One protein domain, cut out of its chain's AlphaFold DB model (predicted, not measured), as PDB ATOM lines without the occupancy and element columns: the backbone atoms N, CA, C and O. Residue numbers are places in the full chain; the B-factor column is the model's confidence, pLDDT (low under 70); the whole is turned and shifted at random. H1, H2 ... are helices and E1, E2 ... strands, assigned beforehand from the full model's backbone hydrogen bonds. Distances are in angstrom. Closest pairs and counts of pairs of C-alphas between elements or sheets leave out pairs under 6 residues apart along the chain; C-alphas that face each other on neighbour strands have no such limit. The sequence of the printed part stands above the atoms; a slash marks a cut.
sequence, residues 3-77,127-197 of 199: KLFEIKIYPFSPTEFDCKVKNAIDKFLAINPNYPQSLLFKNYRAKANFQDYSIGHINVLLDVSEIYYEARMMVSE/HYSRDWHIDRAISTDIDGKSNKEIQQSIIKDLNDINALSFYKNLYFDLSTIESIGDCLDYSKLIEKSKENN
ATOM      1  N   LYS A   3     160.824 194.109 219.019       84.38
ATOM      2  CA  LYS A   3     161.365 194.236 217.652       84.38
ATOM      3  C   LYS A   3     162.868 193.949 217.663       84.38
ATOM      4  O   LYS A   3     163.610 194.658 218.336       84.38
ATOM      5  N   LEU A   4     163.294 192.930 216.917       84.56
ATOM      6  CA  LEU A   4     164.702 192.547 216.782       84.56
ATOM      7  C   LEU A   4     165.410 193.429 215.751       84.56
ATOM      8  O   LEU A   4     166.402 194.082 216.061       84.56
ATOM      9  N   PHE A   5     164.884 193.458 214.527       87.75
ATOM     10  CA  PHE A   5     165.410 194.252 213.419       87.75
ATOM     11  C   PHE A   5     164.339 194.476 212.342       87.75
ATOM     12  O   PHE A   5     163.175 194.094 212.493       87.75
ATOM     13  N   GLU A   6     164.728 195.160 211.270       87.38
ATOM     14  CA  GLU A   6     163.869 195.527 210.152       87.38
ATOM     15  C   GLU A   6     164.568 195.211 208.828       87.38
ATOM     16  O   GLU A   6     165.721 195.588 208.637       87.38
ATOM     17  N   ILE A   7     163.861 194.555 207.909       87.38
ATOM     18  CA  ILE A   7     164.327 194.287 206.545       87.38
ATOM     19  C   ILE A   7     163.638 195.252 205.596       87.38
ATOM     20  O   ILE A   7     162.412 195.291 205.549       87.38
ATOM     21  N   LYS A   8     164.406 196.027 204.828       84.88
ATOM     22  CA  LYS A   8     163.856 196.946 203.823       84.88
ATOM     23  C   LYS A   8     163.431 196.191 202.563       84.88
ATOM     24  O   LYS A   8     164.149 195.313 202.086       84.88
ATOM     25  N   ILE A   9     162.282 196.579 202.008       78.50
ATOM     26  CA  ILE A   9     161.761 196.074 200.733       78.50
ATOM     27  C   ILE A   9     161.875 197.175 199.677       78.50
ATOM     28  O   ILE A   9     161.507 198.326 199.918       78.50
ATOM     29  N   TYR A  10     162.347 196.810 198.490       80.44
ATOM     30  CA  TYR A  10     162.599 197.696 197.357       80.44
ATOM     31  C   TYR A  10     161.883 197.207 196.086       80.44
ATOM     32  O   TYR A  10     161.663 196.007 195.921       80.44
ATOM     33  N   PRO A  11     161.562 198.108 195.140       73.06
ATOM     34  CA  PRO A  11     160.946 197.764 193.855       73.06
ATOM     35  C   PRO A  11     161.937 197.201 192.818       73.06
ATOM     36  O   PRO A  11     161.552 196.970 191.673       73.06
ATOM     37  N   PHE A  12     163.219 197.088 193.171       77.56
ATOM     38  CA  PHE A  12     164.307 196.579 192.334       77.56
ATOM     39  C   PHE A  12     165.561 196.340 193.192       77.56
ATOM     40  O   PHE A  12     165.701 196.919 194.270       77.56
ATOM     41  N   SER A  13     166.493 195.518 192.705       83.69
ATOM     42  CA  SER A  13     167.788 195.284 193.374       83.69
ATOM     43  C   SER A  13     168.754 196.481 193.242       83.69
ATOM     44  O   SER A  13     168.576 197.299 192.333       83.69
ATOM     45  N   PRO A  14     169.821 196.582 194.065       83.12
ATOM     46  CA  PRO A  14     170.857 197.611 193.913       83.12
ATOM     47  C   PRO A  14     171.514 197.604 192.524       83.12
ATOM     48  O   PRO A  14     171.713 198.656 191.918       83.12
ATOM     49  N   THR A  15     171.781 196.416 191.974       85.31
ATOM     50  CA  THR A  15     172.334 196.244 190.622       85.31
ATOM     51  C   THR A  15     171.379 196.776 189.554       85.31
ATOM     52  O   THR A  15     171.784 197.494 188.643       85.31
ATOM     53  N   GLU A  16     170.087 196.463 189.673       79.19
ATOM     54  CA  GLU A  16     169.069 196.936 188.735       79.19
ATOM     55  C   GLU A  16     168.833 198.452 188.859       79.19
ATOM     56  O   GLU A  16     168.624 199.125 187.845       79.19
ATOM     57  N   PHE A  17     168.922 199.011 190.071       79.50
ATOM     58  CA  PHE A  17     168.931 200.455 190.298       79.50
ATOM     59  C   PHE A  17     170.080 201.122 189.538       79.50
ATOM     60  O   PHE A  17     169.827 202.012 188.727       79.50
ATOM     61  N   ASP A  18     171.317 200.653 189.718       81.62
ATOM     62  CA  ASP A  18     172.481 201.207 189.019       81.62
ATOM     63  C   ASP A  18     172.364 201.076 187.490       81.62
ATOM     64  O   ASP A  18     172.674 202.025 186.763       81.62
ATOM     65  N   CYS A  19     171.819 199.965 186.981       80.94
ATOM     66  CA  CYS A  19     171.481 199.830 185.562       80.94
ATOM     67  C   CYS A  19     170.442 200.868 185.102       80.94
ATOM     68  O   CYS A  19     170.609 201.467 184.038       80.94
ATOM     69  N   LYS A  20     169.382 201.126 185.882       76.69
ATOM     70  CA  LYS A  20     168.363 202.144 185.560       76.69
ATOM     71  C   LYS A  20     168.939 203.561 185.588       76.69
ATOM     72  O   LYS A  20     168.643 204.339 184.680       76.69
ATOM     73  N   VAL A  21     169.793 203.879 186.564       75.12
ATOM     74  CA  VAL A  21     170.518 205.159 186.651       75.12
ATOM     75  C   VAL A  21     171.414 205.355 185.428       75.12
ATOM     76  O   VAL A  21     171.314 206.381 184.756       75.12
ATOM     77  N   LYS A  22     172.232 204.352 185.086       79.94
ATOM     78  CA  LYS A  22     173.100 204.394 183.905       79.94
ATOM     79  C   LYS A  22     172.292 204.582 182.616       79.94
ATOM     80  O   LYS A  22     172.571 205.501 181.857       79.94
ATOM     81  N   ASN A  23     171.237 203.794 182.411       78.81
ATOM     82  CA  ASN A  23     170.382 203.897 181.225       78.81
ATOM     83  C   ASN A  23     169.690 205.269 181.095       78.81
ATOM     84  O   ASN A  23     169.451 205.731 179.979       78.81
ATOM     85  N   ALA A  24     169.350 205.928 182.208       75.31
ATOM     86  CA  ALA A  24     168.806 207.288 182.195       75.31
ATOM     87  C   ALA A  24     169.870 208.330 181.803       75.31
ATOM     88  O   ALA A  24     169.588 209.227 181.009       75.31
ATOM     89  N   ILE A  25     171.095 208.176 182.314       76.38
ATOM     90  CA  ILE A  25     172.255 209.006 181.965       76.38
ATOM     91  C   ILE A  25     172.613 208.857 180.483       76.38
ATOM     92  O   ILE A  25     172.719 209.862 179.783       76.38
ATOM     93  N   ASP A  26     172.720 207.628 179.979       80.75
ATOM     94  CA  ASP A  26     173.089 207.353 178.588       80.75
ATOM     95  C   ASP A  26     172.042 207.932 177.611       80.75
ATOM     96  O   ASP A  26     172.397 208.565 176.616       80.75
ATOM     97  N   LYS A  27     170.742 207.838 177.942       79.38
ATOM     98  CA  LYS A  27     169.658 208.498 177.182       79.38
ATOM     99  C   LYS A  27     169.741 210.025 177.211       79.38
ATOM    100  O   LYS A  27     169.478 210.664 176.196       79.38
ATOM    101  N   PHE A  28     170.094 210.623 178.350       76.50
ATOM    102  CA  PHE A  28     170.264 212.074 178.451       76.50
ATOM    103  C   PHE A  28     171.449 212.564 177.603       76.50
ATOM    104  O   PHE A  28     171.324 213.570 176.903       76.50
ATOM    105  N   LEU A  29     172.572 211.837 177.633       77.62
ATOM    106  CA  LEU A  29     173.780 212.149 176.865       77.62
ATOM    107  C   LEU A  29     173.587 211.940 175.358       77.62
ATOM    108  O   LEU A  29     174.118 212.722 174.579       77.62
ATOM    109  N   ALA A  30     172.769 210.973 174.933       78.75
ATOM    110  CA  ALA A  30     172.397 210.817 173.523       78.75
ATOM    111  C   ALA A  30     171.678 212.057 172.947       78.75
ATOM    112  O   ALA A  30     171.805 212.347 171.761       78.75
ATOM    113  N   ILE A  31     170.949 212.803 173.787       84.12
ATOM    114  CA  ILE A  31     170.292 214.071 173.422       84.12
ATOM    115  C   ILE A  31     171.240 215.269 173.637       84.12
ATOM    116  O   ILE A  31     171.174 216.254 172.907       84.12
ATOM    117  N   ASN A  32     172.139 215.188 174.625       79.06
ATOM    118  CA  ASN A  32     173.034 216.270 175.049       79.06
ATOM    119  C   ASN A  32     174.510 215.807 175.056       79.06
ATOM    120  O   ASN A  32     175.117 215.734 176.130       79.06
ATOM    121  N   PRO A  33     175.119 215.504 173.892       84.12
ATOM    122  CA  PRO A  33     176.424 214.831 173.819       84.12
ATOM    123  C   PRO A  33     177.586 215.652 174.397       84.12
ATOM    124  O   PRO A  33     178.587 215.090 174.827       84.12
ATOM    125  N   ASN A  34     177.438 216.978 174.458       88.94
ATOM    126  CA  ASN A  34     178.441 217.890 175.014       88.94
ATOM    127  C   ASN A  34     178.315 218.085 176.539       88.94
ATOM    128  O   ASN A  34     179.084 218.850 177.122       88.94
ATOM    129  N   TYR A  35     177.336 217.454 177.205       80.25
ATOM    130  CA  TYR A  35     177.158 217.613 178.648       80.25
ATOM    131  C   TYR A  35     178.204 216.788 179.422       80.25
ATOM    132  O   TYR A  35     178.346 215.593 179.155       80.25
ATOM    133  N   PRO A  36     178.913 217.351 180.423       83.69
ATOM    134  CA  PRO A  36     179.942 216.610 181.150       83.69
ATOM    135  C   PRO A  36     179.363 215.416 181.927       83.69
ATOM    136  O   PRO A  36     178.730 215.577 182.974       83.69
ATOM    137  N   GLN A  37     179.622 214.200 181.438       77.50
ATOM    138  CA  GLN A  37     179.137 212.946 182.031       77.50
ATOM    139  C   GLN A  37     179.519 212.814 183.516       77.50
ATOM    140  O   GLN A  37     178.689 212.416 184.330       77.50
ATOM    141  N   SER A  38     180.734 213.220 183.896       76.56
ATOM    142  CA  SER A  38     181.204 213.221 185.290       76.56
ATOM    143  C   SER A  38     180.377 214.132 186.206       76.56
ATOM    144  O   SER A  38     180.088 213.765 187.347       76.56
ATOM    145  N   LEU A  39     179.946 215.296 185.708       74.19
ATOM    146  CA  LEU A  39     179.090 216.228 186.443       74.19
ATOM    147  C   LEU A  39     177.666 215.673 186.577       74.19
ATOM    148  O   LEU A  39     177.064 215.783 187.644       74.19
ATOM    149  N   LEU A  40     177.153 215.030 185.521       71.94
ATOM    150  CA  LEU A  40     175.843 214.382 185.532       71.94
ATOM    151  C   LEU A  40     175.808 213.227 186.544       71.94
ATOM    152  O   LEU A  40     174.959 213.237 187.432       71.94
ATOM    153  N   PHE A  41     176.770 212.297 186.488       69.94
ATOM    154  CA  PHE A  41     176.892 211.201 187.458       69.94
ATOM    155  C   PHE A  41     177.009 211.719 188.893       69.94
ATOM    156  O   PHE A  41     176.289 211.233 189.764       69.94
ATOM    157  N   LYS A  42     177.857 212.726 189.146       68.88
ATOM    158  CA  LYS A  42     178.023 213.318 190.483       68.88
ATOM    159  C   LYS A  42     176.717 213.927 191.000       68.88
ATOM    160  O   LYS A  42     176.317 213.632 192.122       68.88
ATOM    161  N   ASN A  43     176.029 214.722 190.182       67.25
ATOM    162  CA  ASN A  43     174.762 215.357 190.554       67.25
ATOM    163  C   ASN A  43     173.620 214.345 190.742       67.25
ATOM    164  O   ASN A  43     172.713 214.597 191.532       67.25
ATOM    165  N   TYR A  44     173.657 213.219 190.026       66.25
ATOM    166  CA  TYR A  44     172.632 212.181 190.086       66.25
ATOM    167  C   TYR A  44     172.848 211.242 191.282       66.25
ATOM    168  O   TYR A  44     171.938 211.079 192.088       66.25
ATOM    169  N   ARG A  45     174.063 210.702 191.482       62.78
ATOM    170  CA  ARG A  45     174.421 209.902 192.676       62.78
ATOM    171  C   ARG A  45     174.272 210.697 193.981       62.78
ATOM    172  O   ARG A  45     173.971 210.100 195.005       62.78
ATOM    173  N   ALA A  46     174.425 212.024 193.950       61.12
ATOM    174  CA  ALA A  46     174.165 212.892 195.104       61.12
ATOM    175  C   ALA A  46     172.668 213.155 195.388       61.12
ATOM    176  O   ALA A  46     172.352 213.713 196.435       61.12
ATOM    177  N   LYS A  47     171.757 212.805 194.468       60.22
ATOM    178  CA  LYS A  47     170.302 213.043 194.585       60.22
ATOM    179  C   LYS A  47     169.446 211.775 194.593       60.22
ATOM    180  O   LYS A  47     168.281 211.853 194.964       60.22
ATOM    181  N   ALA A  48     169.996 210.646 194.158       62.94
ATOM    182  CA  ALA A  48     169.317 209.361 194.074       62.94
ATOM    183  C   ALA A  48     170.126 208.315 194.853       62.94
ATOM    184  O   ALA A  48     171.011 207.662 194.295       62.94
ATOM    185  N   ASN A  49     169.840 208.175 196.149       68.44
ATOM    186  CA  ASN A  49     170.406 207.121 196.985       68.44
ATOM    187  C   ASN A  49     169.449 205.921 197.001       68.44
ATOM    188  O   ASN A  49     168.253 206.105 197.192       68.44
ATOM    189  N   PHE A  50     169.953 204.697 196.819       66.88
ATOM    190  CA  PHE A  50     169.135 203.477 196.745       66.88
ATOM    191  C   PHE A  50     168.181 203.322 197.945       66.88
ATOM    192  O   PHE A  50     167.016 202.971 197.770       66.88
ATOM    193  N   GLN A  51     168.656 203.673 199.144       71.19
ATOM    194  CA  GLN A  51     167.897 203.607 200.399       71.19
ATOM    195  C   GLN A  51     166.616 204.473 200.379       71.19
ATOM    196  O   GLN A  51     165.619 204.101 200.993       71.19
ATOM    197  N   ASP A  52     166.592 205.575 199.614       69.12
ATOM    198  CA  ASP A  52     165.415 206.453 199.485       69.12
ATOM    199  C   ASP A  52     164.259 205.799 198.700       69.12
ATOM    200  O   ASP A  52     163.133 206.297 198.723       69.12
ATOM    201  N   TYR A  53     164.522 204.686 198.003       71.44
ATOM    202  CA  TYR A  53     163.552 203.955 197.181       71.44
ATOM    203  C   TYR A  53     162.947 202.739 197.899       71.44
ATOM    204  O   TYR A  53     162.308 201.913 197.245       71.44
ATOM    205  N   SER A  54     163.123 202.600 199.222       74.69
ATOM    206  CA  SER A  54     162.415 201.559 199.976       74.69
ATOM    207  C   SER A  54     160.902 201.786 199.876       74.69
ATOM    208  O   SER A  54     160.421 202.889 200.140       74.69
ATOM    209  N   ILE A  55     160.155 200.748 199.509       71.62
ATOM    210  CA  ILE A  55     158.687 200.748 199.365       71.62
ATOM    211  C   ILE A  55     158.000 199.974 200.492       71.62
ATOM    212  O   ILE A  55     156.837 199.609 200.382       71.62
ATOM    213  N   GLY A  56     158.714 199.660 201.566       75.50
ATOM    214  CA  GLY A  56     158.181 198.865 202.660       75.50
ATOM    215  C   GLY A  56     159.275 198.278 203.526       75.50
ATOM    216  O   GLY A  56     160.470 198.496 203.297       75.50
ATOM    217  N   HIS A  57     158.847 197.535 204.533       82.38
ATOM    218  CA  HIS A  57     159.727 196.810 205.428       82.38
ATOM    219  C   HIS A  57     159.051 195.573 206.024       82.38
ATOM    220  O   HIS A  57     157.826 195.471 206.032       82.38
ATOM    221  N   ILE A  58     159.853 194.655 206.559       82.56
ATOM    222  CA  ILE A  58     159.402 193.577 207.444       82.56
ATOM    223  C   ILE A  58     160.037 193.792 208.809       82.56
ATOM    224  O   ILE A  58     161.263 193.832 208.926       82.56
ATOM    225  N   ASN A  59     159.207 193.921 209.839       84.19
ATOM    226  CA  ASN A  59     159.646 193.842 211.222       84.19
ATOM    227  C   ASN A  59     159.828 192.368 211.589       84.19
ATOM    228  O   ASN A  59     158.901 191.573 211.428       84.19
ATOM    229  N   VAL A  60     161.001 192.022 212.115       85.19
ATOM    230  CA  VAL A  60     161.242 190.719 212.746       85.19
ATOM    231  C   VAL A  60     161.033 190.896 214.246       85.19
ATOM    232  O   VAL A  60     161.706 191.714 214.883       85.19
ATOM    233  N   LEU A  61     160.046 190.191 214.795       83.38
ATOM    234  CA  LEU A  61     159.494 190.415 216.131       83.38
ATOM    235  C   LEU A  61     159.643 189.147 216.974       83.38
ATOM    236  O   LEU A  61     159.195 188.091 216.557       83.38
ATOM    237  N   LEU A  62     160.231 189.242 218.164       82.19
ATOM    238  CA  LEU A  62     160.316 188.149 219.139       82.19
ATOM    239  C   LEU A  62     159.157 188.238 220.138       82.19
ATOM    240  O   LEU A  62     158.930 189.301 220.721       82.19
ATOM    241  N   ASP A  63     158.470 187.132 220.398       80.81
ATOM    242  CA  ASP A  63     157.467 187.021 221.456       80.81
ATOM    243  C   ASP A  63     157.641 185.709 222.227       80.81
ATOM    244  O   ASP A  63     157.420 184.633 221.684       80.81
ATOM    245  N   VAL A  64     158.057 185.801 223.496       76.50
ATOM    246  CA  VAL A  64     158.308 184.681 224.431       76.50
ATOM    247  C   VAL A  64     159.299 183.628 223.910       76.50
ATOM    248  O   VAL A  64     160.439 183.586 224.371       76.50
ATOM    249  N   SER A  65     158.857 182.764 222.998       75.31
ATOM    250  CA  SER A  65     159.577 181.633 222.404       75.31
ATOM    251  C   SER A  65     159.300 181.466 220.900       75.31
ATOM    252  O   SER A  65     159.552 180.398 220.355       75.31
ATOM    253  N   GLU A  66     158.785 182.490 220.217       81.88
ATOM    254  CA  GLU A  66     158.564 182.475 218.765       81.88
ATOM    255  C   GLU A  66     159.003 183.799 218.131       81.88
ATOM    256  O   GLU A  66     158.940 184.864 218.751       81.88
ATOM    257  N   ILE A  67     159.450 183.739 216.876       83.44
ATOM    258  CA  ILE A  67     159.716 184.916 216.048       83.44
ATOM    259  C   ILE A  67     158.633 185.030 214.974       83.44
ATOM    260  O   ILE A  67     158.418 184.100 214.195       83.44
ATOM    261  N   TYR A  68     157.990 186.192 214.916       83.06
ATOM    262  CA  TYR A  68     156.965 186.563 213.947       83.06
ATOM    263  C   TYR A  68     157.473 187.610 212.953       83.06
ATOM    264  O   TYR A  68     158.367 188.410 213.248       83.06
ATOM    265  N   TYR A  69     156.826 187.646 211.791       80.00
ATOM    266  CA  TYR A  69     157.097 188.605 210.725       80.00
ATOM    267  C   TYR A  69     155.889 189.510 210.520       80.00
ATOM    268  O   TYR A  69     154.812 189.039 210.160       80.00
ATOM    269  N   GLU A  70     156.081 190.814 210.709       77.81
ATOM    270  CA  GLU A  70     155.089 191.826 210.351       77.81
ATOM    271  C   GLU A  70     155.603 192.606 209.139       77.81
ATOM    272  O   GLU A  70     156.480 193.467 209.255       77.81
ATOM    273  N   ALA A  71     155.060 192.308 207.962       72.19
ATOM    274  CA  ALA A  71     155.314 193.106 206.769       72.19
ATOM    275  C   ALA A  71     154.453 194.378 206.778       72.19
ATOM    276  O   ALA A  71     153.271 194.319 207.114       72.19
ATOM    277  N   ARG A  72     155.042 195.507 206.371       70.88
ATOM    278  CA  ARG A  72     154.373 196.791 206.122       70.88
ATOM    279  C   ARG A  72     154.851 197.373 204.797       70.88
ATOM    280  O   ARG A  72     155.986 197.841 204.680       70.88
ATOM    281  N   MET A  73     153.980 197.349 203.795       62.56
ATOM    282  CA  MET A  73     154.275 197.867 202.457       62.56
ATOM    283  C   MET A  73     153.662 199.249 202.223       62.56
ATOM    284  O   MET A  73     152.497 199.473 202.522       62.56
ATOM    285  N   MET A  74     154.435 200.139 201.600       55.47
ATOM    286  CA  MET A  74     153.984 201.390 200.990       55.47
ATOM    287  C   MET A  74     153.720 201.135 199.501       55.47
ATOM    288  O   MET A  74     154.629 201.236 198.673       55.47
ATOM    289  N   VAL A  75     152.488 200.774 199.141       48.22
ATOM    290  CA  VAL A  75     152.191 200.351 197.763       48.22
ATOM    291  C   VAL A  75     151.643 201.468 196.882       48.22
ATOM    292  O   VAL A  75     150.715 202.188 197.234       48.22
ATOM    293  N   SER A  76     152.223 201.559 195.684       42.44
ATOM    294  CA  SER A  76     151.670 202.275 194.535       42.44
ATOM    295  C   SER A  76     150.654 201.381 193.815       42.44
ATOM    296  O   SER A  76     150.970 200.230 193.524       42.44
ATOM    297  N   GLU A  77     149.479 201.917 193.466       37.94
ATOM    298  CA  GLU A  77     148.308 201.228 192.868       37.94
ATOM    299  C   GLU A  77     148.524 200.596 191.464       37.94
ATOM    300  O   GLU A  77     147.595 200.406 190.685       37.94
ATOM    301  N   HIS A 127     154.524 213.100 200.007       34.19
ATOM    302  CA  HIS A 127     153.455 212.682 200.970       34.19
ATOM    303  C   HIS A 127     152.848 211.276 200.647       34.19
ATOM    304  O   HIS A 127     153.217 210.681 199.638       34.19
ATOM    305  N   TYR A 128     152.027 210.699 201.553       40.19
ATOM    306  CA  TYR A 128     151.744 209.243 201.743       40.19
ATOM    307  C   TYR A 128     150.227 208.957 202.018       40.19
ATOM    308  O   TYR A 128     149.465 209.919 201.979       40.19
ATOM    309  N   SER A 129     149.663 207.763 202.331       33.50
ATOM    310  CA  SER A 129     150.118 206.366 202.634       33.50
ATOM    311  C   SER A 129     148.924 205.361 202.630       33.50
ATOM    312  O   SER A 129     147.793 205.788 202.856       33.50
ATOM    313  N   ARG A 130     149.161 204.033 202.504       38.66
ATOM    314  CA  ARG A 130     148.246 202.926 202.921       38.66
ATOM    315  C   ARG A 130     149.041 201.669 203.326       38.66
ATOM    316  O   ARG A 130     150.070 201.412 202.709       38.66
ATOM    317  N   ASP A 131     148.541 200.903 204.301       39.66
ATOM    318  CA  ASP A 131     149.227 199.743 204.903       39.66
ATOM    319  C   ASP A 131     148.734 198.386 204.365       39.66
ATOM    320  O   ASP A 131     147.531 198.149 204.238       39.66
ATOM    321  N   TRP A 132     149.670 197.470 204.098       48.34
ATOM    322  CA  TRP A 132     149.421 196.041 203.844       48.34
ATOM    323  C   TRP A 132     150.117 195.207 204.922       48.34
ATOM    324  O   TRP A 132     151.269 195.504 205.238       48.34
ATOM    325  N   HIS A 133     149.457 194.160 205.428       46.78
ATOM    326  CA  HIS A 133     149.926 193.372 206.572       46.78
ATOM    327  C   HIS A 133     150.107 191.886 206.242       46.78
ATOM    328  O   HIS A 133     149.237 191.264 205.635       46.78
ATOM    329  N   ILE A 134     151.202 191.308 206.740       54.91
ATOM    330  CA  ILE A 134     151.264 189.888 207.110       54.91
ATOM    331  C   ILE A 134     151.216 189.835 208.633       54.91
ATOM    332  O   ILE A 134     151.968 190.555 209.282       54.91
ATOM    333  N   ASP A 135     150.346 188.985 209.177       50.41
ATOM    334  CA  ASP A 135     150.261 188.699 210.609       50.41
ATOM    335  C   ASP A 135     150.364 187.181 210.822       50.41
ATOM    336  O   ASP A 135     149.572 186.419 210.264       50.41
ATOM    337  N   ARG A 136     151.379 186.756 211.588       53.09
ATOM    338  CA  ARG A 136     151.589 185.420 212.203       53.09
ATOM    339  C   ARG A 136     151.518 184.147 211.337       53.09
ATOM    340  O   ARG A 136     151.772 183.072 211.862       53.09
ATOM    341  N   ALA A 137     151.224 184.217 210.038       58.09
ATOM    342  CA  ALA A 137     151.085 183.027 209.183       58.09
ATOM    343  C   ALA A 137     152.404 182.261 208.934       58.09
ATOM    344  O   ALA A 137     152.374 181.093 208.549       58.09
ATOM    345  N   ILE A 138     153.547 182.923 209.128       68.25
ATOM    346  CA  ILE A 138     154.892 182.340 209.094       68.25
ATOM    347  C   ILE A 138     155.572 182.742 210.404       68.25
ATOM    348  O   ILE A 138     155.496 183.908 210.808       68.25
ATOM    349  N   SER A 139     156.215 181.782 211.065       76.88
ATOM    350  CA  SER A 139     156.899 181.980 212.341       76.88
ATOM    351  C   SER A 139     158.083 181.030 212.487       76.88
ATOM    352  O   SER A 139     157.988 179.845 212.161       76.88
ATOM    353  N   THR A 140     159.170 181.530 213.069       78.50
ATOM    354  CA  THR A 140     160.306 180.706 213.480       78.50
ATOM    355  C   THR A 140     160.139 180.334 214.954       78.50
ATOM    356  O   THR A 140     160.257 181.188 215.832       78.50
ATOM    357  N   ASP A 141     159.912 179.051 215.234       79.44
ATOM    358  CA  ASP A 141     160.157 178.470 216.561       79.44
ATOM    359  C   ASP A 141     161.661 178.550 216.894       79.44
ATOM    360  O   ASP A 141     162.507 178.352 216.015       79.44
ATOM    361  N   ILE A 142     161.995 178.837 218.149       78.69
ATOM    362  CA  ILE A 142     163.371 179.017 218.637       78.69
ATOM    363  C   ILE A 142     163.722 178.104 219.819       78.69
ATOM    364  O   ILE A 142     164.852 178.175 220.304       78.69
ATOM    365  N   ASP A 143     162.803 177.260 220.300       78.31
ATOM    366  CA  ASP A 143     163.079 176.424 221.470       78.31
ATOM    367  C   ASP A 143     164.121 175.336 221.158       78.31
ATOM    368  O   ASP A 143     164.128 174.718 220.094       78.31
ATOM    369  N   GLY A 144     165.071 175.146 222.076       78.00
ATOM    370  CA  GLY A 144     166.188 174.207 221.916       78.00
ATOM    371  C   GLY A 144     167.191 174.497 220.782       78.00
ATOM    372  O   GLY A 144     168.141 173.727 220.633       78.00
ATOM    373  N   LYS A 145     167.030 175.571 219.995       83.31
ATOM    374  CA  LYS A 145     167.902 175.903 218.848       83.31
ATOM    375  C   LYS A 145     169.078 176.798 219.241       83.31
ATOM    376  O   LYS A 145     168.961 177.675 220.093       83.31
ATOM    377  N   SER A 146     170.212 176.633 218.564       86.31
ATOM    378  CA  SER A 146     171.335 177.573 218.656       86.31
ATOM    379  C   SER A 146     171.066 178.873 217.884       86.31
ATOM    380  O   SER A 146     170.313 178.888 216.907       86.31
ATOM    381  N   ASN A 147     171.761 179.961 218.247       83.94
ATOM    382  CA  ASN A 147     171.668 181.261 217.559       83.94
ATOM    383  C   ASN A 147     171.834 181.149 216.026       83.94
ATOM    384  O   ASN A 147     171.150 181.846 215.277       83.94
ATOM    385  N   LYS A 148     172.685 180.229 215.550       85.25
ATOM    386  CA  LYS A 148     172.913 179.987 214.117       85.25
ATOM    387  C   LYS A 148     171.736 179.280 213.437       85.25
ATOM    388  O   LYS A 148     171.379 179.639 212.320       85.25
ATOM    389  N   GLU A 149     171.118 178.302 214.096       87.69
ATOM    390  CA  GLU A 149     169.924 177.613 213.581       87.69
ATOM    391  C   GLU A 149     168.705 178.547 213.563       87.69
ATOM    392  O   GLU A 149     167.903 178.502 212.629       87.69
ATOM    393  N   ILE A 150     168.601 179.445 214.550       86.00
ATOM    394  CA  ILE A 150     167.599 180.518 214.586       86.00
ATOM    395  C   ILE A 150     167.813 181.478 213.407       86.00
ATOM    396  O   ILE A 150     166.892 181.684 212.621       86.00
ATOM    397  N   GLN A 151     169.033 181.993 213.203       86.69
ATOM    398  CA  GLN A 151     169.366 182.864 212.065       86.69
ATOM    399  C   GLN A 151     169.068 182.193 210.711       86.69
ATOM    400  O   GLN A 151     168.472 182.814 209.833       86.69
ATOM    401  N   GLN A 152     169.433 180.918 210.540       87.25
ATOM    402  CA  GLN A 152     169.139 180.152 209.322       87.25
ATOM    403  C   GLN A 152     167.634 179.959 209.097       87.25
ATOM    404  O   GLN A 152     167.176 180.066 207.959       87.25
ATOM    405  N   SER A 153     166.867 179.726 210.166       87.94
ATOM    406  CA  SER A 153     165.404 179.639 210.100       87.94
ATOM    407  C   SER A 153     164.790 180.980 209.678       87.94
ATOM    408  O   SER A 153     163.984 181.006 208.755       87.94
ATOM    409  N   ILE A 154     165.263 182.101 210.238       87.12
ATOM    410  CA  ILE A 154     164.804 183.447 209.857       87.12
ATOM    411  C   ILE A 154     165.106 183.760 208.385       87.12
ATOM    412  O   ILE A 154     164.253 184.280 207.667       87.12
ATOM    413  N   ILE A 155     166.310 183.424 207.906       88.00
ATOM    414  CA  ILE A 155     166.684 183.602 206.495       88.00
ATOM    415  C   ILE A 155     165.787 182.751 205.590       88.00
ATOM    416  O   ILE A 155     165.353 183.228 204.542       88.00
ATOM    417  N   LYS A 156     165.492 181.503 205.973       86.44
ATOM    418  CA  LYS A 156     164.577 180.635 205.224       86.44
ATOM    419  C   LYS A 156     163.171 181.240 205.170       86.44
ATOM    420  O   LYS A 156     162.652 181.421 204.074       86.44
ATOM    421  N   ASP A 157     162.601 181.613 206.310       85.00
ATOM    422  CA  ASP A 157     161.245 182.165 206.398       85.00
ATOM    423  C   ASP A 157     161.106 183.467 205.593       85.00
ATOM    424  O   ASP A 157     160.121 183.658 204.884       85.00
ATOM    425  N   LEU A 158     162.114 184.345 205.613       83.94
ATOM    426  CA  LEU A 158     162.117 185.574 204.811       83.94
ATOM    427  C   LEU A 158     162.291 185.316 203.305       83.94
ATOM    428  O   LEU A 158     161.746 186.074 202.501       83.94
ATOM    429  N   ASN A 159     162.984 184.245 202.908       84.38
ATOM    430  CA  ASN A 159     163.005 183.791 201.515       84.38
ATOM    431  C   ASN A 159     161.656 183.185 201.095       84.38
ATOM    432  O   ASN A 159     161.185 183.487 200.001       84.38
ATOM    433  N   ASP A 160     161.011 182.404 201.964       79.81
ATOM    434  CA  ASP A 160     159.674 181.850 201.730       79.81
ATOM    435  C   ASP A 160     158.628 182.983 201.606       79.81
ATOM    436  O   ASP A 160     157.801 182.956 200.694       79.81
ATOM    437  N   ILE A 161     158.722 184.042 202.428       77.19
ATOM    438  CA  ILE A 161     157.920 185.274 202.290       77.19
ATOM    439  C   ILE A 161     158.206 185.966 200.948       77.19
ATOM    440  O   ILE A 161     157.270 186.294 200.221       77.19
ATOM    441  N   ASN A 162     159.475 186.174 200.586       75.69
ATOM    442  CA  ASN A 162     159.860 186.814 199.322       75.69
ATOM    443  C   ASN A 162     159.401 186.009 198.083       75.69
ATOM    444  O   ASN A 162     159.113 186.576 197.030       75.69
ATOM    445  N   ALA A 163     159.283 184.683 198.211       73.06
ATOM    446  CA  ALA A 163     158.776 183.792 197.170       73.06
ATOM    447  C   ALA A 163     157.243 183.831 196.997       73.06
ATOM    448  O   ALA A 163     156.734 183.328 195.987       73.06
ATOM    449  N   LEU A 164     156.489 184.431 197.930       67.31
ATOM    450  CA  LEU A 164     155.042 184.598 197.785       67.31
ATOM    451  C   LEU A 164     154.726 185.433 196.536       67.31
ATOM    452  O   LEU A 164     155.342 186.465 196.269       67.31
ATOM    453  N   SER A 165     153.688 185.028 195.798       60.31
ATOM    454  CA  SER A 165     153.253 185.670 194.544       60.31
ATOM    455  C   SER A 165     153.010 187.182 194.658       60.31
ATOM    456  O   SER A 165     153.138 187.901 193.670       60.31
ATOM    457  N   PHE A 166     152.695 187.646 195.866       62.66
ATOM    458  CA  PHE A 166     152.465 189.033 196.258       62.66
ATOM    459  C   PHE A 166     153.733 189.905 196.282       62.66
ATOM    460  O   PHE A 166     153.677 191.059 195.867       62.66
ATOM    461  N   TYR A 167     154.883 189.359 196.702       67.81
ATOM    462  CA  TYR A 167     156.174 190.070 196.695       67.81
ATOM    463  C   TYR A 167     156.980 189.824 195.414       67.81
ATOM    464  O   TYR A 167     158.124 190.259 195.289       67.81
ATOM    465  N   LYS A 168     156.383 189.154 194.424       65.69
ATOM    466  CA  LYS A 168     157.033 188.841 193.154       65.69
ATOM    467  C   LYS A 168     157.594 190.102 192.481       65.69
ATOM    468  O   LYS A 168     156.879 191.076 192.244       65.69
ATOM    469  N   ASN A 169     158.866 190.024 192.090       67.69
ATOM    470  CA  ASN A 169     159.681 191.109 191.518       67.69
ATOM    471  C   ASN A 169     160.100 192.216 192.506       67.69
ATOM    472  O   ASN A 169     160.635 193.233 192.066       67.69
ATOM    473  N   LEU A 170     159.880 192.048 193.811       76.75
ATOM    474  CA  LEU A 170     160.441 192.934 194.827       76.75
ATOM    475  C   LEU A 170     161.802 192.411 195.300       76.75
ATOM    476  O   LEU A 170     162.147 191.245 195.114       76.75
ATOM    477  N   TYR A 171     162.604 193.302 195.874       83.19
ATOM    478  CA  TYR A 171     163.919 192.987 196.418       83.19
ATOM    479  C   TYR A 171     163.922 193.215 197.926       83.19
ATOM    480  O   TYR A 171     163.621 194.313 198.392       83.19
ATOM    481  N   PHE A 172     164.259 192.174 198.683       85.31
ATOM    482  CA  PHE A 172     164.389 192.228 200.136       85.31
ATOM    483  C   PHE A 172     165.875 192.358 200.474       85.31
ATOM    484  O   PHE A 172     166.688 191.546 200.029       85.31
ATOM    485  N   ASP A 173     166.241 193.369 201.260       85.56
ATOM    486  CA  ASP A 173     167.636 193.604 201.644       85.56
ATOM    487  C   ASP A 173     168.041 192.729 202.841       85.56
ATOM    488  O   ASP A 173     168.077 193.159 203.997       85.56
ATOM    489  N   LEU A 174     168.320 191.458 202.542       84.81
ATOM    490  CA  LEU A 174     168.704 190.446 203.529       84.81
ATOM    491  C   LEU A 174     170.132 190.635 204.082       84.81
ATOM    492  O   LEU A 174     170.474 189.983 205.067       84.81
ATOM    493  N   SER A 175     170.944 191.555 203.532       79.00
ATOM    494  CA  SER A 175     172.316 191.840 204.014       79.00
ATOM    495  C   SER A 175     172.352 192.287 205.485       79.00
ATOM    496  O   SER A 175     173.314 192.052 206.226       79.00
ATOM    497  N   THR A 176     171.238 192.872 205.932       73.88
ATOM    498  CA  THR A 176     170.989 193.248 207.323       73.88
ATOM    499  C   THR A 176     170.979 192.025 208.254       73.88
ATOM    500  O   THR A 176     171.474 192.122 209.371       73.88
ATOM    501  N   ILE A 177     170.490 190.858 207.812       77.50
ATOM    502  CA  ILE A 177     170.410 189.628 208.632       77.50
ATOM    503  C   ILE A 177     171.780 188.980 208.805       77.50
ATOM    504  O   ILE A 177     172.093 188.471 209.880       77.50
ATOM    505  N   GLU A 178     172.591 188.990 207.749       70.88
ATOM    506  CA  GLU A 178     173.962 188.478 207.789       70.88
ATOM    507  C   GLU A 178     174.782 189.292 208.800       70.88
ATOM    508  O   GLU A 178     175.422 188.728 209.680       70.88
ATOM    509  N   SER A 179     174.648 190.622 208.759       74.19
ATOM    510  CA  SER A 179     175.355 191.542 209.660       74.19
ATOM    511  C   SER A 179     174.839 191.515 211.109       74.19
ATOM    512  O   SER A 179     175.626 191.581 212.053       74.19
ATOM    513  N   ILE A 180     173.517 191.453 211.310       73.19
ATOM    514  CA  ILE A 180     172.898 191.503 212.646       73.19
ATOM    515  C   ILE A 180     172.906 190.132 213.331       73.19
ATOM    516  O   ILE A 180     173.054 190.072 214.549       73.19
ATOM    517  N   GLY A 181     172.768 189.031 212.590       69.06
ATOM    518  CA  GLY A 181     172.666 187.693 213.176       69.06
ATOM    519  C   GLY A 181     173.929 187.249 213.919       69.06
ATOM    520  O   GLY A 181     173.804 186.637 214.975       69.06
ATOM    521  N   ASP A 182     175.113 187.658 213.453       69.06
ATOM    522  CA  ASP A 182     176.386 187.451 214.165       69.06
ATOM    523  C   ASP A 182     176.492 188.290 215.460       69.06
ATOM    524  O   ASP A 182     177.292 187.983 216.345       69.06
ATOM    525  N   CYS A 183     175.679 189.346 215.588       77.88
ATOM    526  CA  CYS A 183     175.663 190.258 216.734       77.88
ATOM    527  C   CYS A 183     174.552 189.954 217.759       77.88
ATOM    528  O   CYS A 183     174.593 190.488 218.871       77.88
ATOM    529  N   LEU A 184     173.542 189.148 217.404       80.44
ATOM    530  CA  LEU A 184     172.399 188.844 218.270       80.44
ATOM    531  C   LEU A 184     172.586 187.540 219.046       80.44
ATOM    532  O   LEU A 184     172.742 186.459 218.483       80.44
ATOM    533  N   ASP A 185     172.452 187.643 220.365       84.50
ATOM    534  CA  ASP A 185     172.356 186.490 221.252       84.50
ATOM    535  C   ASP A 185     170.883 186.177 221.549       84.50
ATOM    536  O   ASP A 185     170.310 186.671 222.526       84.50
ATOM    537  N   TYR A 186     170.251 185.403 220.661       80.19
ATOM    538  CA  TYR A 186     168.824 185.082 220.743       80.19
ATOM    539  C   TYR A 186     168.475 184.391 222.066       80.19
ATOM    540  O   TYR A 186     167.475 184.762 222.675       80.19
ATOM    541  N   SER A 187     169.325 183.491 222.576       77.31
ATOM    542  CA  SER A 187     169.134 182.842 223.883       77.31
ATOM    543  C   SER A 187     168.923 183.851 225.021       77.31
ATOM    544  O   SER A 187     167.931 183.765 225.745       77.31
ATOM    545  N   LYS A 188     169.776 184.881 225.125       82.62
ATOM    546  CA  LYS A 188     169.624 185.942 226.143       82.62
ATOM    547  C   LYS A 188     168.383 186.816 225.932       82.62
ATOM    548  O   LYS A 188     167.850 187.381 226.889       82.62
ATOM    549  N   LEU A 189     167.939 186.987 224.687       80.19
ATOM    550  CA  LEU A 189     166.723 187.746 224.368       80.19
ATOM    551  C   LEU A 189     165.458 186.959 224.736       80.19
ATOM    552  O   LEU A 189     164.499 187.551 225.229       80.19
ATOM    553  N   ILE A 190     165.479 185.634 224.567       75.31
ATOM    554  CA  ILE A 190     164.417 184.707 224.980       75.31
ATOM    555  C   ILE A 190     164.268 184.705 226.504       75.31
ATOM    556  O   ILE A 190     163.155 184.863 227.001       75.31
ATOM    557  N   GLU A 191     165.372 184.587 227.249       77.38
ATOM    558  CA  GLU A 191     165.374 184.650 228.721       77.38
ATOM    559  C   GLU A 191     164.698 185.937 229.220       77.38
ATOM    560  O   GLU A 191     163.682 185.878 229.916       77.38
ATOM    561  N   LYS A 192     165.151 187.102 228.738       76.38
ATOM    562  CA  LYS A 192     164.535 188.402 229.057       76.38
ATOM    563  C   LYS A 192     163.077 188.518 228.608       76.38
ATOM    564  O   LYS A 192     162.280 189.186 229.266       76.38
ATOM    565  N   SER A 193     162.700 187.911 227.483       69.88
ATOM    566  CA  SER A 193     161.304 187.901 227.035       69.88
ATOM    567  C   SER A 193     160.423 187.050 227.951       69.88
ATOM    568  O   SER A 193     159.262 187.398 228.149       69.88
ATOM    569  N   LYS A 194     160.940 185.954 228.516       71.19
ATOM    570  CA  LYS A 194     160.219 185.102 229.475       71.19
ATOM    571  C   LYS A 194     160.094 185.778 230.845       71.19
ATOM    572  O   LYS A 194     159.034 185.693 231.456       71.19
ATOM    573  N   GLU A 195     161.118 186.500 231.299       72.94
ATOM    574  CA  GLU A 195     161.068 187.302 232.535       72.94
ATOM    575  C   GLU A 195     159.985 188.393 232.470       72.94
ATOM    576  O   GLU A 195     159.128 188.462 233.347       72.94
ATOM    577  N   ASN A 196     159.958 189.188 231.394       65.69
ATOM    578  CA  ASN A 196     159.024 190.316 231.241       65.69
ATOM    579  C   ASN A 196     157.544 189.925 231.039       65.69
ATOM    580  O   ASN A 196     156.697 190.811 231.047       65.69
ATOM    581  N   ASN A 197     157.224 188.645 230.815       60.50
ATOM    582  CA  ASN A 197     155.838 188.162 230.684       60.50
ATOM    583  C   ASN A 197     155.337 187.405 231.934       60.50
ATOM    584  O   ASN A 197     154.189 186.971 231.954       60.50
TER     585      ASN A 197
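Overview. This is residues 3 to 77 and 127 to 197 of the 199 residues of an uncharacterized protein of Clostridiales bacterium (UniProt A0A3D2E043). A twisted, curled sheet of four strands has helix H4 slantwise over one face, with the shorter H5 and H6 near E1 and the E2 end, and a helical hairpin of H1 and H2 forms an arm beyond one end of this body, with residues 30 to 36 standing free at its tip. The sheet and the helices H4, H5 and H6 on one of its faces make two layers. The 146 printed residues hold six named helices and four named strands in the order E1 H1 H2 H3 E2 E3 E4 H4 H5 H6, a mixed class; the sheet runs E1, E2, E3, E4, all antiparallel. The whole is loose, with a radius of gyration of the C-alphas of 19.7 A, and spans 67 by 33 by 26 A, the arm making much of the length.

Arrangement. E1, residues 3 to 10, is an edge strand and the antiparallel neighbour of E2, residues 56 to 63; N 7 and O 58 are 2.9 A apart, within hydrogen-bond range. H1, residues 14 to 31, touches H2, residues 37 to 45, with its residues 25 to 29 alone, in a hairpin at a steep tilt of 42 degrees, opposite ways; the closest C-alphas, of Ile 25 and Leu 40, are 7.4 A apart. H3, residues 50 to 53, only grazes the sheet. E2 and E3, residues 66 to 73, form a hairpin, with N 59 and O 70 at 2.8 A. E3 is the antiparallel neighbour of the edge strand E4, residues 139 to 141, with N 67 and O 140 at 2.9 A. H4, residues 147 to 162, is on the sheet at a height of 5.8 A, over E2 and slantwise to the strands, at 43 degrees to E2 on the local plane. H4 and H5, residues 175 to 181, form a hairpin and touch at a shallow tilt of 30 degrees, opposite ways; the closest C-alphas, of Gln 151 and Gly 181, are 6.0 A apart. H6, residues 186 to 195, and H4 only just touch, only at their ends, with 3 pairs of C-alphas within 8 A, the closest being Asn 147 and Tyr 186 at 5.7 A. Every O i to N i+4 pair is within hydrogen-bond range in H2, H4, H5 and H6; in H1 13 of 14 are, and H3 is too short for such a pair.

Along the chain. E1 begins at C-alpha 3 (161.365, 194.236, 217.652) and is 20.6 A long; H1 is 26.3 A, E2 22.2 A, E3 22.8 A and H4 22.4 A. H6 ends at C-alpha 195 (161.068, 187.302, 232.535).

Size, cuts and confidence. The two C-alphas farthest apart, of Asn 34 and Glu 195, are 67.4 A apart. Residues 78 to 126 are not printed, and C-alphas 77 and 127 are 14.9 A apart across this cut. The link from H4 to H5 is long. Mean pLDDT of the printed part is 74.2, and 39 residues are under 70, among them 41 to 50, 73 to 77 and 127 to 138.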